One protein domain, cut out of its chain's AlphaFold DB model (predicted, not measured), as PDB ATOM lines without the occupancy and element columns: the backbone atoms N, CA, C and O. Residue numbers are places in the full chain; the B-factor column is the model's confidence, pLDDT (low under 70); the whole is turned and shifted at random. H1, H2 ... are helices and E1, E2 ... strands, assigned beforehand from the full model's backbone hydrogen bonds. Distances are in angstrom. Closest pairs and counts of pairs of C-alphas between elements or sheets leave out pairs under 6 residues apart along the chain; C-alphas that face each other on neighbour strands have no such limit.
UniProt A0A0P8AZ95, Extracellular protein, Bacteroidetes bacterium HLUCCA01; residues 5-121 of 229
ATOM      1  N   ALA A   5      70.694   7.379 -26.911       52.72
ATOM      2  CA  ALA A   5      69.725   6.811 -25.973       52.72
ATOM      3  C   ALA A   5      69.638   7.604 -24.652       52.72
ATOM      4  O   ALA A   5      68.602   7.585 -23.994       52.72
ATOM      5  N   ALA A   6      70.669   8.384 -24.297       53.81
ATOM      6  CA  ALA A   6      70.655   9.244 -23.111       53.81
ATOM      7  C   ALA A   6      69.727  10.472 -23.249       53.81
ATOM      8  O   ALA A   6      69.527  11.199 -22.275       53.81
ATOM      9  N   GLN A   7      69.163  10.728 -24.438       64.50
ATOM     10  CA  GLN A   7      68.268  11.864 -24.694       64.50
ATOM     11  C   GLN A   7      66.818  11.471 -25.016       64.50
ATOM     12  O   GLN A   7      65.978  12.362 -25.127       64.50
ATOM     13  N   ASP A   8      66.491  10.180 -25.140       85.19
ATOM     14  CA  ASP A   8      65.122   9.759 -25.445       85.19
ATOM     15  C   ASP A   8      64.231   9.786 -24.193       85.19
ATOM     16  O   ASP A   8      64.478   9.099 -23.200       85.19
ATOM     17  N   SER A   9      63.160  10.581 -24.243       84.31
ATOM     18  CA  SER A   9      62.194  10.696 -23.150       84.31
ATOM     19  C   SER A   9      61.480   9.380 -22.856       84.31
ATOM     20  O   SER A   9      61.128   9.139 -21.704       84.31
ATOM     21  N   ARG A  10      61.274   8.523 -23.869       86.31
ATOM     22  CA  ARG A  10      60.655   7.211 -23.664       86.31
ATOM     23  C   ARG A  10      61.587   6.288 -22.887       86.31
ATOM     24  O   ARG A  10      61.178   5.788 -21.846       86.31
ATOM     25  N   ALA A  11      62.825   6.112 -23.348       85.69
ATOM     26  CA  ALA A  11      63.810   5.286 -22.651       85.69
ATOM     27  C   ALA A  11      64.005   5.726 -21.187       85.69
ATOM     28  O   ALA A  11      64.083   4.887 -20.297       85.69
ATOM     29  N   ARG A  12      64.005   7.038 -20.915       84.56
ATOM     30  CA  ARG A  12      64.101   7.586 -19.548       84.56
ATOM     31  C   ARG A  12      62.855   7.337 -18.695       84.56
ATOM     32  O   ARG A  12      62.977   7.173 -17.483       84.56
ATOM     33  N   LEU A  13      61.669   7.317 -19.300       85.62
ATOM     34  CA  LEU A  13      60.424   6.953 -18.621       85.62
ATOM     35  C   LEU A  13      60.412   5.458 -18.266       85.62
ATOM     36  O   LEU A  13      60.157   5.112 -17.117       85.62
ATOM     37  N   GLU A  14      60.760   4.590 -19.218       83.56
ATOM     38  CA  GLU A  14      60.850   3.134 -19.018       83.56
ATOM     39  C   GLU A  14      61.971   2.756 -18.023       83.56
ATOM     40  O   GLU A  14      61.820   1.811 -17.251       83.56
ATOM     41  N   ALA A  15      63.069   3.522 -17.980       83.38
ATOM     42  CA  ALA A  15      64.146   3.364 -16.998       83.38
ATOM     43  C   ALA A  15      63.794   3.885 -15.588       83.38
ATOM     44  O   ALA A  15      64.544   3.642 -14.643       83.38
ATOM     45  N   GLY A  16      62.675   4.602 -15.427       80.31
ATOM     46  CA  GLY A  16      62.254   5.191 -14.151       80.31
ATOM     47  C   GLY A  16      62.971   6.493 -13.764       80.31
ATOM     48  O   GLY A  16      62.763   6.996 -12.655       80.31
ATOM     49  N   ASP A  17      63.778   7.061 -14.666       82.19
ATOM     50  CA  ASP A  17      64.452   8.354 -14.484       82.19
ATOM     51  C   ASP A  17      63.466   9.527 -14.579       82.19
ATOM     52  O   ASP A  17      63.643  10.560 -13.931       82.19
ATOM     53  N   LEU A  18      62.436   9.388 -15.418       82.06
ATOM     54  CA  LEU A  18      61.347  10.351 -15.539       82.06
ATOM     55  C   LEU A  18      60.158   9.866 -14.706       82.06
ATOM     56  O   LEU A  18      59.495   8.900 -15.069       82.06
ATOM     57  N   LYS A  19      59.869  10.554 -13.600       80.00
ATOM     58  CA  LYS A  19      58.751  10.222 -12.709       80.00
ATOM     59  C   LYS A  19      57.640  11.255 -12.839       80.00
ATOM     60  O   LYS A  19      57.889  12.452 -12.731       80.00
ATOM     61  N   ILE A  20      56.413  10.782 -13.035       83.44
ATOM     62  CA  ILE A  20      55.199  11.601 -13.069       83.44
ATOM     63  C   ILE A  20      54.334  11.147 -11.894       83.44
ATOM     64  O   ILE A  20      53.712  10.087 -11.946       83.44
ATOM     65  N   LEU A  21      54.348  11.922 -10.813       82.94
ATOM     66  CA  LEU A  21      53.750  11.566  -9.523       82.94
ATOM     67  C   LEU A  21      52.810  12.677  -9.056       82.94
ATOM     68  O   LEU A  21      53.067  13.844  -9.354       82.94
ATOM     69  N   ASN A  22      51.774  12.321  -8.290       84.38
ATOM     70  CA  ASN A  22      50.871  13.271  -7.628       84.38
ATOM     71  C   ASN A  22      50.234  14.315  -8.571       84.38
ATOM     72  O   ASN A  22      50.176  15.492  -8.241       84.38
ATOM     73  N   ASN A  23      49.760  13.921  -9.757       84.56
ATOM     74  CA  ASN A  23      49.069  14.812 -10.701       84.56
ATOM     75  C   ASN A  23      47.551  14.613 -10.685       84.56
ATOM     76  O   ASN A  23      47.068  13.494 -10.544       84.56
ATOM     77  N   TYR A  24      46.802  15.685 -10.947       84.31
ATOM     78  CA  TYR A  24      45.379  15.609 -11.279       84.31
ATOM     79  C   TYR A  24      45.172  15.660 -12.785       84.31
ATOM     80  O   TYR A  24      45.602  16.605 -13.449       84.31
ATOM     81  N   TRP A  25      44.432  14.696 -13.310       82.62
ATOM     82  CA  TRP A  25      43.949  14.708 -14.682       82.62
ATOM     83  C   TRP A  25      42.430  14.854 -14.666       82.62
ATOM     84  O   TRP A  25      41.728  14.114 -13.977       82.62
ATOM     85  N   PHE A  26      41.907  15.816 -15.427       83.12
ATOM     86  CA  PHE A  26      40.474  16.095 -15.494       83.12
ATOM     87  C   PHE A  26      40.081  16.733 -16.832       83.12
ATOM     88  O   PHE A  26      40.919  17.320 -17.511       83.12
ATOM     89  N   GLN A  27      38.792  16.642 -17.186       77.25
ATOM     90  CA  GLN A  27      38.179  17.339 -18.333       77.25
ATOM     91  C   GLN A  27      38.863  17.108 -19.699       77.25
ATOM     92  O   GLN A  27      38.953  18.022 -20.515       77.25
ATOM     93  N   PHE A  28      39.305  15.880 -19.986       74.25
ATOM     94  CA  PHE A  28      39.973  15.539 -21.252       74.25
ATOM     95  C   PHE A  28      39.076  14.841 -22.299       74.25
ATOM     96  O   PHE A  28      39.451  14.851 -23.467       74.25
ATOM     97  N   ALA A  29      37.906  14.281 -21.935       65.19
ATOM     98  CA  ALA A  29      36.895  13.712 -22.858       65.19
ATOM     99  C   ALA A  29      35.608  13.260 -22.106       65.19
ATOM    100  O   ALA A  29      35.290  13.785 -21.040       65.19
ATOM    101  N   SER A  30      34.861  12.280 -22.646       62.09
ATOM    102  CA  SER A  30      33.586  11.753 -22.122       62.09
ATOM    103  C   SER A  30      33.703  10.804 -20.911       62.09
ATOM    104  O   SER A  30      32.891   9.886 -20.788       62.09
ATOM    105  N   GLY A  31      34.691  10.971 -20.028       62.34
ATOM    106  CA  GLY A  31      34.788  10.154 -18.812       62.34
ATOM    107  C   GLY A  31      36.135  10.203 -18.094       62.34
ATOM    108  O   GLY A  31      37.032  10.946 -18.486       62.34
ATOM    109  N   ASP A  32      36.246   9.359 -17.066       67.38
ATOM    110  CA  ASP A  32      37.393   9.221 -16.155       67.38
ATOM    111  C   ASP A  32      38.236   7.955 -16.456       67.38
ATOM    112  O   ASP A  32      38.896   7.400 -15.578       67.38
ATOM    113  N   ASP A  33      38.196   7.452 -17.696       76.31
ATOM    114  CA  ASP A  33      38.943   6.252 -18.093       76.31
ATOM    115  C   ASP A  33      40.410   6.586 -18.408       76.31
ATOM    116  O   ASP A  33      40.721   7.278 -19.383       76.31
ATOM    117  N   VAL A  34      41.322   6.036 -17.601       75.25
ATOM    118  CA  VAL A  34      42.776   6.148 -17.783       75.25
ATOM    119  C   VAL A  34      43.236   5.682 -19.166       75.25
ATOM    120  O   VAL A  34      44.182   6.240 -19.714       75.25
ATOM    121  N   ASN A  35      42.547   4.708 -19.765       78.81
ATOM    122  CA  ASN A  35      42.917   4.139 -21.062       78.81
ATOM    123  C   ASN A  35      42.676   5.113 -22.215       78.81
ATOM    124  O   ASN A  35      43.359   5.050 -23.235       78.81
ATOM    125  N   VAL A  36      41.709   6.021 -22.053       77.12
ATOM    126  CA  VAL A  36      41.437   7.084 -23.025       77.12
ATOM    127  C   VAL A  36      42.512   8.161 -22.943       77.12
ATOM    128  O   VAL A  36      42.941   8.688 -23.968       77.12
ATOM    129  N   LEU A  37      42.960   8.483 -21.730       76.69
ATOM    130  CA  LEU A  37      43.992   9.489 -21.514       76.69
ATOM    131  C   LEU A  37      45.385   8.989 -21.916       76.69
ATOM    132  O   LEU A  37      46.187   9.754 -22.447       76.69
ATOM    133  N   ILE A  38      45.668   7.715 -21.647       81.50
ATOM    134  CA  ILE A  38      46.987   7.110 -21.812       81.50
ATOM    135  C   ILE A  38      46.843   5.853 -22.677       81.50
ATOM    136  O   ILE A  38      46.759   4.738 -22.157       81.50
ATOM    137  N   PRO A  39      46.805   6.018 -24.010       81.75
ATOM    138  CA  PRO A  39      46.597   4.898 -24.921       81.75
ATOM    139  C   PRO A  39      47.839   4.010 -25.071       81.75
ATOM    140  O   PRO A  39      47.737   2.887 -25.557       81.75
ATOM    141  N   GLN A  40      49.027   4.499 -24.699       87.31
ATOM    142  CA  GLN A  40      50.262   3.729 -24.787       87.31
ATOM    143  C   GLN A  40      50.502   2.908 -23.517       87.31
ATOM    144  O   GLN A  40      50.628   3.461 -22.424       87.31
ATOM    145  N   GLU A  41      50.666   1.594 -23.679       84.62
ATOM    146  CA  GLU A  41      50.883   0.671 -22.558       84.62
ATOM    147  C   GLU A  41      52.121   1.030 -21.730       84.62
ATOM    148  O   GLU A  41      52.029   1.131 -20.512       84.62
ATOM    149  N   PHE A  42      53.248   1.339 -22.381       84.06
ATOM    150  CA  PHE A  42      54.496   1.676 -21.681       84.06
ATOM    151  C   PHE A  42      54.357   2.908 -20.767       84.06
ATOM    152  O   PHE A  42      55.046   3.021 -19.758       84.06
ATOM    153  N   VAL A  43      53.453   3.838 -21.099       85.81
ATOM    154  CA  VAL A  43      53.191   5.024 -20.275       85.81
ATOM    155  C   VAL A  43      52.343   4.638 -19.063       85.81
ATOM    156  O   VAL A  43      52.634   5.080 -17.957       85.81
ATOM    157  N   ARG A  44      51.338   3.770 -19.235       82.94
ATOM    158  CA  ARG A  44      50.541   3.226 -18.121       82.94
ATOM    159  C   ARG A  44      51.401   2.416 -17.154       82.94
ATOM    160  O   ARG A  44      51.262   2.578 -15.948       82.94
ATOM    161  N   GLU A  45      52.298   1.582 -17.673       80.44
ATOM    162  CA  GLU A  45      53.245   0.809 -16.864       80.44
ATOM    163  C   GLU A  45      54.162   1.731 -16.055       80.44
ATOM    164  O   GLU A  45      54.308   1.542 -14.848       80.44
ATOM    165  N   ALA A  46      54.704   2.780 -16.683       80.62
ATOM    166  CA  ALA A  46      55.562   3.754 -16.010       80.62
ATOM    167  C   ALA A  46      54.830   4.600 -14.953       80.62
ATOM    168  O   ALA A  46      55.429   5.025 -13.966       80.62
ATOM    169  N   LEU A  47      53.529   4.836 -15.135       78.38
ATOM    170  CA  LEU A  47      52.666   5.510 -14.160       78.38
ATOM    171  C   LEU A  47      52.142   4.549 -13.076       78.38
ATOM    172  O   LEU A  47      51.601   4.997 -12.063       78.38
ATOM    173  N   GLY A  48      52.365   3.244 -13.245       66.12
ATOM    174  CA  GLY A  48      51.983   2.171 -12.336       66.12
ATOM    175  C   GLY A  48      50.509   1.768 -12.437       66.12
ATOM    176  O   GLY A  48      49.635   2.559 -12.786       66.12
ATOM    177  N   SER A  49      50.204   0.531 -12.026       61.03
ATOM    178  CA  SER A  49      48.833  -0.012 -11.983       61.03
ATOM    179  C   SER A  49      47.877   0.761 -11.057       61.03
ATOM    180  O   SER A  49      46.667   0.605 -11.173       61.03
ATOM    181  N   ASN A  50      48.416   1.598 -10.159       62.25
ATOM    182  CA  ASN A  50      47.676   2.440  -9.211       62.25
ATOM    183  C   ASN A  50      47.942   3.941  -9.418       62.25
ATOM    184  O   ASN A  50      47.799   4.721  -8.478       62.25
ATOM    185  N   LEU A  51      48.371   4.349 -10.616       73.00
ATOM    186  CA  LEU A  51      48.615   5.748 -10.971       73.00
ATOM    187  C   LEU A  51      49.674   6.481 -10.127       73.00
ATOM    188  O   LEU A  51      49.840   7.671 -10.329       73.00
ATOM    189  N   SER A  52      50.422   5.833  -9.228       79.81
ATOM    190  CA  SER A  52      51.521   6.450  -8.452       79.81
ATOM    191  C   SER A  52      51.149   7.814  -7.838       79.81
ATOM    192  O   SER A  52      51.820   8.826  -8.058       79.81
ATOM    193  N   GLY A  53      50.010   7.864  -7.141       81.50
ATOM    194  CA  GLY A  53      49.471   9.090  -6.536       81.50
ATOM    195  C   GLY A  53      48.799  10.055  -7.523       81.50
ATOM    196  O   GLY A  53      48.175  11.023  -7.096       81.50
ATOM    197  N   ASN A  54      48.871   9.804  -8.836       83.69
ATOM    198  CA  ASN A  54      48.082  10.532  -9.826       83.69
ATOM    199  C   ASN A  54      46.592  10.168  -9.698       83.69
ATOM    200  O   ASN A  54      46.221   9.047  -9.350       83.69
ATOM    201  N   GLN A  55      45.722  11.128  -9.992       82.38
ATOM    202  CA  GLN A  55      44.285  11.035  -9.766       82.38
ATOM    203  C   GLN A  55      43.523  11.458 -11.015       82.38
ATOM    204  O   GLN A  55      43.825  12.484 -11.624       82.38
ATOM    205  N   ILE A  56      42.487  10.693 -11.359       82.19
ATOM    206  CA  ILE A  56      41.557  11.032 -12.436       82.19
ATOM    207  C   ILE A  56      40.257  11.505 -11.807       82.19
ATOM    208  O   ILE A  56      39.367  10.715 -11.498       82.19
ATOM    209  N   LYS A  57      40.195  12.801 -11.515       81.88
ATOM    210  CA  LYS A  57      39.051  13.426 -10.853       81.88
ATOM    211  C   LYS A  57      39.116  14.932 -11.030       81.88
ATOM    212  O   LYS A  57      40.193  15.515 -11.081       81.88
ATOM    213  N   ASN A  58      37.959  15.587 -11.055       84.06
ATOM    214  CA  ASN A  58      37.893  17.044 -11.050       84.06
ATOM    215  C   ASN A  58      38.490  17.620  -9.740       84.06
ATOM    216  O   ASN A  58      37.939  17.347  -8.669       84.06
ATOM    217  N   PRO A  59      39.536  18.469  -9.806       84.50
ATOM    218  CA  PRO A  59      40.157  19.097  -8.635       84.50
ATOM    219  C   PRO A  59      39.333  20.260  -8.054       84.50
ATOM    220  O   PRO A  59      39.816  21.001  -7.200       84.50
ATOM    221  N   ARG A  60      38.087  20.453  -8.506       86.12
ATOM    222  CA  ARG A  60      37.122  21.444  -8.004       86.12
ATOM    223  C   ARG A  60      37.717  22.851  -7.919       86.12
ATOM    224  O   ARG A  60      37.612  23.495  -6.876       86.12
ATOM    225  N   LEU A  61      38.346  23.323  -8.995       86.56
ATOM    226  CA  LEU A  61      38.893  24.684  -9.060       86.56
ATOM    227  C   LEU A  61      37.781  25.734  -8.935       86.56
ATOM    228  O   LEU A  61      36.639  25.481  -9.323       86.56
ATOM    229  N   ARG A  62      38.113  26.901  -8.381       86.56
ATOM    230  CA  ARG A  62      37.182  28.021  -8.180       86.56
ATOM    231  C   ARG A  62      36.728  28.618  -9.509       86.56
ATOM    232  O   ARG A  62      35.542  28.876  -9.670       86.56
ATOM    233  N   GLY A  63      37.643  28.772 -10.466       86.69
ATOM    234  CA  GLY A  63      37.315  29.261 -11.798       86.69
ATOM    235  C   GLY A  63      38.453  29.114 -12.806       86.69
ATOM    236  O   GLY A  63      39.592  29.486 -12.553       86.69
ATOM    237  N   ILE A  64      38.129  28.590 -13.988       86.25
ATOM    238  CA  ILE A  64      39.054  28.428 -15.127       86.25
ATOM    239  C   ILE A  64      38.646  29.307 -16.320       86.25
ATOM    240  O   ILE A  64      38.938  28.985 -17.473       86.25
ATOM    241  N   GLY A  65      37.915  30.390 -16.040       83.75
ATOM    242  CA  GLY A  65      37.379  31.298 -17.047       83.75
ATOM    243  C   GLY A  65      38.477  31.894 -17.926       83.75
ATOM    244  O   GLY A  65      39.534  32.297 -17.447       83.75
ATOM    245  N   ARG A  66      38.221  31.949 -19.234       85.75
ATOM    246  CA  ARG A  66      39.113  32.567 -20.232       85.75
ATOM    247  C   ARG A  66      38.546  33.869 -20.782       85.75
ATOM    248  O   ARG A  66      39.018  34.359 -21.800       85.75
ATOM    249  N   GLU A  67      37.536  34.400 -20.105       89.94
ATOM    250  CA  GLU A  67      36.834  35.620 -20.469       89.94
ATOM    251  C   GLU A  67      37.218  36.755 -19.523       89.94
ATOM    252  O   GLU A  67      37.630  36.542 -18.381       89.94
ATOM    253  N   ARG A  68      37.071  37.987 -20.007       85.88
ATOM    254  CA  ARG A  68      37.388  39.203 -19.253       85.88
ATOM    255  C   ARG A  68      36.255  39.570 -18.286       85.88
ATOM    256  O   ARG A  68      35.604  40.603 -18.448       85.88
ATOM    257  N   ASN A  69      35.969  38.690 -17.333       82.25
ATOM    258  CA  ASN A  69      34.800  38.783 -16.455       82.25
ATOM    259  C   ASN A  69      35.120  38.578 -14.965       82.25
ATOM    260  O   ASN A  69      34.202  38.380 -14.175       82.25
ATOM    261  N   ASN A  70      36.393  38.663 -14.566       83.50
ATOM    262  CA  ASN A  70      36.853  38.446 -13.190       83.50
ATOM    263  C   ASN A  70      36.626  37.023 -12.628       83.50
ATOM    264  O   ASN A  70      36.734  36.833 -11.420       83.50
ATOM    265  N   GLU A  71      36.333  36.009 -13.444       85.44
ATOM    266  CA  GLU A  71      36.035  34.650 -12.954       85.44
ATOM    267  C   GLU A  71      37.243  33.695 -12.956       85.44
ATOM    268  O   GLU A  71      37.112  32.541 -12.547       85.44
ATOM    269  N   LEU A  72      38.427  34.128 -13.405       89.69
ATOM    270  CA  LEU A  72      39.627  33.291 -13.362       89.69
ATOM    271  C   LEU A  72      40.203  33.230 -11.938       89.69
ATOM    272  O   LEU A  72      40.768  34.197 -11.428       89.69
ATOM    273  N   ASP A  73      40.101  32.059 -11.316       88.50
ATOM    274  CA  ASP A  73      40.701  31.728 -10.026       88.50
ATOM    275  C   ASP A  73      41.127  30.250 -10.029       88.50
ATOM    276  O   ASP A  73      40.322  29.362  -9.724       88.50
ATOM    277  N   PRO A  74      42.388  29.945 -10.382       86.81
ATOM    278  CA  PRO A  74      42.836  28.567 -10.557       86.81
ATOM    279  C   PRO A  74      43.061  27.828  -9.230       86.81
ATOM    280  O   PRO A  74      43.561  26.707  -9.243       86.81
ATOM    281  N   ARG A  75      42.733  28.427  -8.078       86.81
ATOM    282  CA  ARG A  75      42.841  27.746  -6.782       86.81
ATOM    283  C   ARG A  75      41.710  26.727  -6.607       86.81
ATOM    284  O   ARG A  75      40.594  26.971  -7.066       86.81
ATOM    285  N   PRO A  76      41.928  25.628  -5.871       85.88
ATOM    286  CA  PRO A  76      40.859  24.722  -5.477       85.88
ATOM    287  C   PRO A  76      39.823  25.383  -4.554       85.88
ATOM    288  O   PRO A  76      40.121  26.293  -3.768       85.88
ATOM    289  N   ASN A  77      38.581  24.912  -4.628       82.00
ATOM    290  CA  ASN A  77      37.542  25.228  -3.652       82.00
ATOM    291  C   ASN A  77      37.861  24.607  -2.285       82.00
ATOM    292  O   ASN A  77      38.577  23.609  -2.183       82.00
ATOM    293  N   VAL A  78      37.270  25.172  -1.229       74.88
ATOM    294  CA  VAL A  78      37.284  24.557   0.107       74.88
ATOM    295  C   VAL A  78      36.644  23.165   0.012       74.88
ATOM    296  O   VAL A  78      35.569  23.019  -0.569       74.88
ATOM    297  N   GLY A  79      37.318  22.138   0.538       74.00
ATOM    298  CA  GLY A  79      36.876  20.740   0.412       74.00
ATOM    299  C   GLY A  79      37.175  20.096  -0.949       74.00
ATOM    300  O   GLY A  79      36.586  19.069  -1.295       74.00
ATOM    301  N   SER A  80      38.054  20.699  -1.753       82.56
ATOM    302  CA  SER A  80      38.696  19.980  -2.848       82.56
ATOM    303  C   SER A  80      39.697  18.969  -2.302       82.56
ATOM    304  O   SER A  80      40.491  19.298  -1.419       82.56
ATOM    305  N   ASP A  81      39.703  17.773  -2.884       75.56
ATOM    306  CA  ASP A  81      40.683  16.740  -2.551       75.56
ATOM    307  C   ASP A  81      42.106  17.221  -2.862       75.56
ATOM    308  O   ASP A  81      43.020  16.891  -2.119       75.56
ATOM    309  N   ALA A  82      42.287  18.111  -3.849       78.62
ATOM    310  CA  ALA A  82      43.597  18.639  -4.238       78.62
ATOM    311  C   ALA A  82      44.339  19.383  -3.112       78.62
ATOM    312  O   ALA A  82      45.552  19.567  -3.199       78.62
ATOM    313  N   LEU A  83      43.627  19.795  -2.057       76.38
ATOM    314  CA  LEU A  83      44.214  20.431  -0.877       76.38
ATOM    315  C   LEU A  83      44.853  19.436   0.107       76.38
ATOM    316  O   LEU A  83      45.606  19.885   0.953       76.38
ATOM    317  N   ASN A  84      44.556  18.131   0.025       72.44
ATOM    318  CA  ASN A  84      45.062  17.106   0.959       72.44
ATOM    319  C   ASN A  84      45.330  15.752   0.261       72.44
ATOM    320  O   ASN A  84      45.131  14.687   0.846       72.44
ATOM    321  N   ALA A  85      45.662  15.776  -1.030       69.00
ATOM    322  CA  ALA A  85      45.689  14.598  -1.899       69.00
ATOM    323  C   ALA A  85      47.082  14.101  -2.288       69.00
ATOM    324  O   ALA A  85      47.171  13.098  -2.998       69.00
ATOM    325  N   ALA A  86      48.150  14.798  -1.898       75.50
ATOM    326  CA  ALA A  86      49.491  14.379  -2.270       75.50
ATOM    327  C   ALA A  86      49.894  13.137  -1.467       75.50
ATOM    328  O   ALA A  86      49.855  13.139  -0.235       75.50
ATOM    329  N   ASP A  87      50.324  12.082  -2.159       79.50
ATOM    330  CA  ASP A  87      50.986  10.958  -1.507       79.50
ATOM    331  C   ASP A  87      52.431  11.364  -1.190       79.50
ATOM    332  O   ASP A  87      53.312  11.408  -2.060       79.50
ATOM    333  N   THR A  88      52.650  11.715   0.074       77.75
ATOM    334  CA  THR A  88      53.940  12.165   0.610       77.75
ATOM    335  C   THR A  88      54.952  11.026   0.751       77.75
ATOM    336  O   THR A  88      56.140  11.290   0.919       77.75
ATOM    337  N   GLY A  89      54.522   9.764   0.629       79.44
ATOM    338  CA  GLY A  89      55.398   8.592   0.668       79.44
ATOM    339  C   GLY A  89      56.132   8.315  -0.647       79.44
ATOM    340  O   GLY A  89      57.089   7.540  -0.658       79.44
ATOM    341  N   LEU A  90      55.719   8.945  -1.752       75.88
ATOM    342  CA  LEU A  90      56.290   8.701  -3.083       75.88
ATOM    343  C   LEU A  90      57.591   9.463  -3.347       75.88
ATOM    344  O   LEU A  90      58.363   9.067  -4.224       75.88
ATOM    345  N   TYR A  91      57.834  10.551  -2.614       73.75
ATOM    346  CA  TYR A  91      59.025  11.381  -2.767       73.75
ATOM    347  C   TYR A  91      59.751  11.500  -1.429       73.75
ATOM    348  O   TYR A  91      59.327  12.222  -0.534       73.75
ATOM    349  N   THR A  92      60.847  10.757  -1.291       75.19
ATOM    350  CA  THR A  92      61.614  10.633  -0.040       75.19
ATOM    351  C   THR A  92      62.946  11.378  -0.077       75.19
ATOM    352  O   THR A  92      63.790  11.182   0.795       75.19
ATOM    353  N   ASP A  93      63.151  12.218  -1.094       80.12
ATOM    354  CA  ASP A  93      64.362  13.021  -1.224       80.12
ATOM    355  C   ASP A  93      64.422  14.079  -0.101       80.12
ATOM    356  O   ASP A  93      63.538  14.939  -0.037       80.12
ATOM    357  N   PRO A  94      65.458  14.062   0.759       82.00
ATOM    358  CA  PRO A  94      65.604  15.012   1.861       82.00
ATOM    359  C   PRO A  94      65.744  16.476   1.428       82.00
ATOM    360  O   PRO A  94      65.603  17.367   2.263       82.00
ATOM    361  N   TRP A  95      66.066  16.740   0.156       84.69
ATOM    362  CA  TRP A  95      66.146  18.097  -0.383       84.69
ATOM    363  C   TRP A  95      64.784  18.802  -0.401       84.69
ATOM    364  O   TRP A  95      64.719  20.027  -0.298       84.69
ATOM    365  N   PHE A  96      63.694  18.046  -0.538       79.94
ATOM    366  CA  PHE A  96      62.350  18.598  -0.638       79.94
ATOM    367  C   PHE A  96      61.601  18.466   0.686       79.94
ATOM    368  O   PHE A  96      61.657  17.443   1.364       79.94
ATOM    369  N   THR A  97      60.847  19.504   1.039       81.88
ATOM    370  CA  THR A  97      59.889  19.432   2.143       81.88
ATOM    371  C   THR A  97      58.580  18.835   1.621       81.88
ATOM    372  O   THR A  97      57.990  19.413   0.705       81.88
ATOM    373  N   PRO A  98      58.113  17.693   2.158       79.75
ATOM    374  CA  PRO A  98      56.852  17.106   1.730       79.75
ATOM    375  C   PRO A  98      55.681  18.001   2.147       79.75
ATOM    376  O   PRO A  98      55.628  18.488   3.276       79.75
ATOM    377  N   VAL A  99      54.736  18.186   1.230       77.81
ATOM    378  CA  VAL A  99      53.461  18.877   1.455       77.81
ATOM    379  C   VAL A  99      52.315  17.945   1.069       77.81
ATOM    380  O   VAL A  99      52.482  17.082   0.209       77.81
ATOM    381  N   ASP A 100      51.167  18.094   1.717       75.94
ATOM    382  CA  ASP A 100      49.980  17.247   1.539       75.94
ATOM    383  C   ASP A 100      49.034  17.729   0.422       75.94
ATOM    384  O   ASP A 100      48.114  17.009   0.032       75.94
ATOM    385  N   TYR A 101      49.281  18.904  -0.156       78.38
ATOM    386  CA  TYR A 101      48.531  19.438  -1.293       78.38
ATOM    387  C   TYR A 101      49.233  19.187  -2.635       78.38
ATOM    388  O   TYR A 101      50.458  19.125  -2.736       78.38
ATOM    389  N   VAL A 102      48.442  19.095  -3.706       74.62
ATOM    390  CA  VAL A 102      48.942  18.946  -5.080       74.62
ATOM    391  C   VAL A 102      48.776  20.259  -5.824       74.62
ATOM    392  O   VAL A 102      47.654  20.625  -6.136       74.62
ATOM    393  N   GLY A 103      49.873  20.934  -6.175       71.94
ATOM    394  CA  GLY A 103      49.865  22.171  -6.968       71.94
ATOM    395  C   GLY A 103      50.394  23.390  -6.209       71.94
ATOM    396  O   GLY A 103      50.706  23.324  -5.028       71.94
ATOM    397  N   ALA A 104      50.521  24.525  -6.895       63.66
ATOM    398  CA  ALA A 104      50.972  25.783  -6.293       63.66
ATOM    399  C   ALA A 104      49.775  26.549  -5.714       63.66
ATOM    400  O   ALA A 104      49.292  27.525  -6.297       63.66
ATOM    401  N   PHE A 105      49.239  26.055  -4.600       68.94
ATOM    402  CA  PHE A 105      48.044  26.616  -3.981       68.94
ATOM    403  C   PHE A 105      48.374  27.250  -2.636       68.94
ATOM    404  O   PHE A 105      48.960  26.625  -1.764       68.94
ATOM    405  N   GLY A 106      47.967  28.507  -2.478       64.56
ATOM    406  CA  GLY A 106      47.960  29.217  -1.207       64.56
ATOM    407  C   GLY A 106      46.572  29.780  -0.924       64.56
ATOM    408  O   GLY A 106      45.659  29.716  -1.758       64.56
ATOM    409  N   THR A 107      46.409  30.388   0.247       69.12
ATOM    410  CA  THR A 107      45.179  31.105   0.619       69.12
ATOM    411  C   THR A 107      44.897  32.281  -0.313       69.12
ATOM    412  O   THR A 107      43.733  32.629  -0.508       69.12
ATOM    413  N   ASN A 108      45.928  32.825  -0.964       75.25
ATOM    414  CA  ASN A 108      45.867  33.944  -1.902       75.25
ATOM    415  C   ASN A 108      45.977  33.481  -3.362       75.25
ATOM    416  O   ASN A 108      46.685  32.525  -3.677       75.25
ATOM    417  N   ASN A 109      45.266  34.158  -4.272       81.12
ATOM    418  CA  ASN A 109      45.417  33.910  -5.707       81.12
ATOM    419  C   ASN A 109      46.728  34.557  -6.171       81.12
ATOM    420  O   ASN A 109      46.802  35.773  -6.332       81.12
ATOM    421  N   TRP A 110      47.750  33.727  -6.371       80.56
ATOM    422  CA  TRP A 110      49.116  34.128  -6.718       80.56
ATOM    423  C   TRP A 110      49.223  34.891  -8.046       80.56
ATOM    424  O   TRP A 110      50.232  35.536  -8.311       80.56
ATOM    425  N   MET A 111      48.186  34.850  -8.884       83.88
ATOM    426  CA  MET A 111      48.153  35.585 -10.145       83.88
ATOM    427  C   MET A 111      47.805  37.075  -9.985       83.88
ATOM    428  O   MET A 111      48.044  37.847 -10.920       83.88
ATOM    429  N   ILE A 112      47.219  37.476  -8.846       82.38
ATOM    430  CA  ILE A 112      46.788  38.858  -8.582       82.38
ATOM    431  C   ILE A 112      48.011  39.781  -8.532       82.38
ATOM    432  O   ILE A 112      48.928  39.554  -7.751       82.38
ATOM    433  N   GLY A 113      48.025  40.827  -9.361       77.75
ATOM    434  CA  GLY A 113      49.072  41.857  -9.391       77.75
ATOM    435  C   GLY A 113      50.403  41.449 -10.037       77.75
ATOM    436  O   GLY A 113      51.267  42.302 -10.213       77.75
ATOM    437  N   TRP A 114      50.571  40.179 -10.418       78.81
ATOM    438  CA  TRP A 114      51.811  39.658 -11.019       78.81
ATOM    439  C   TRP A 114      51.675  39.289 -12.497       78.81
ATOM    440  O   TRP A 114      52.667  38.981 -13.158       78.81
ATOM    441  N   THR A 115      50.451  39.285 -13.030       84.12
ATOM    442  CA  THR A 115      50.165  38.799 -14.382       84.12
ATOM    443  C   THR A 115      49.387  39.824 -15.194       84.12
ATOM    444  O   THR A 115      48.501  40.498 -14.672       84.12
ATOM    445  N   ALA A 116      49.629  39.858 -16.507       85.88
ATOM    446  CA  ALA A 116      48.819  40.658 -17.427       85.88
ATOM    447  C   ALA A 116      47.324  40.293 -17.344       85.88
ATOM    448  O   ALA A 116      46.472  41.143 -17.553       85.88
ATOM    449  N   LEU A 117      46.984  39.046 -16.995       87.88
ATOM    450  CA  LEU A 117      45.597  38.610 -16.799       87.88
ATOM    451  C   LEU A 117      44.919  39.315 -15.613       87.88
ATOM    452  O   LEU A 117      43.729  39.625 -15.693       87.88
ATOM    453  N   SER A 118      45.669  39.602 -14.544       84.06
ATOM    454  CA  SER A 118      45.177  40.403 -13.419       84.06
ATOM    455  C   SER A 118      44.891  41.842 -13.852       84.06
ATOM    456  O   SER A 118      43.783  42.326 -13.628       84.06
ATOM    457  N   ASP A 119      45.822  42.487 -14.562       83.69
ATOM    458  CA  ASP A 119      45.650  43.864 -15.060       83.69
ATOM    459  C   ASP A 119      44.525  43.977 -16.092       83.69
ATOM    460  O   ASP A 119      43.786  44.962 -16.160       83.69
ATOM    461  N   LEU A 120      44.373  42.935 -16.902       85.44
ATOM    462  CA  LEU A 120      43.352  42.863 -17.926       85.44
ATOM    463  C   LEU A 120      41.989  42.450 -17.366       85.44
ATOM    464  O   LEU A 120      41.073  42.360 -18.163       85.44
ATOM    465  N   GLY A 121      41.776  42.253 -16.061       85.50
ATOM    466  CA  GLY A 121      40.430  41.994 -15.513       85.50
ATOM    467  C   GLY A 121      39.862  40.607 -15.839       85.50
ATOM    468  O   GLY A 121      38.651  40.428 -15.966       85.50
TER     469      GLY A 121
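This is residues 5 to 121 of the 229 residues of the protein "Extracellular protein" of Bacteroidetes bacterium HLUCCA01 (UniProt A0A0P8AZ95). There is little regular structure: a loose web of loops with the hairpin E1 and E2 and helix H4 toward one end, and H1 and H3 making a corner toward the other. The printed part has 117 residues with H1 H2 H3 E1 E2 H4 in order, mixed class, only 30 residues in named elements. The sheet E1 - E2 is antiparallel; the radius of gyration of the C-alphas is 17.0 A, spans 46 by 39 by 32 A.

Find C-alpha 61 at (38.893, 24.684, -9.060), where E1, residues 61 to 64, begins; E2, residues 72 to 76, runs 11.7 A. Look for H3 at 41 to 47, 9.9 A, H1 at 9 to 14, H2 at 34 to 37, and H4 at 116 to 119, ending at (45.650, 43.864, -15.060).

In the E1 and E2 hairpin, N 62 and O 75 are within hydrogen-bond range, 2.8 A. H1 and H3 touch, about perpendicular at 77 degrees; their closest C-alphas, Glu 14 and Ala 46, are 6.1 A apart. H2 and H3 are only just apart, closest 8.2 A. H4 is apart from E1. Every O i to N i+4 pair is within range in H1 and H3; H2 and H4 are too short for one.

The farthest C-alphas, Ala 5 and Asn 69, are 48.3 A apart. The printed part has no cut. Long links join H1 to H2, H3 to E1 and E2 to H4. Fifteen residues, among them 104 to 107, have pLDDT under 70.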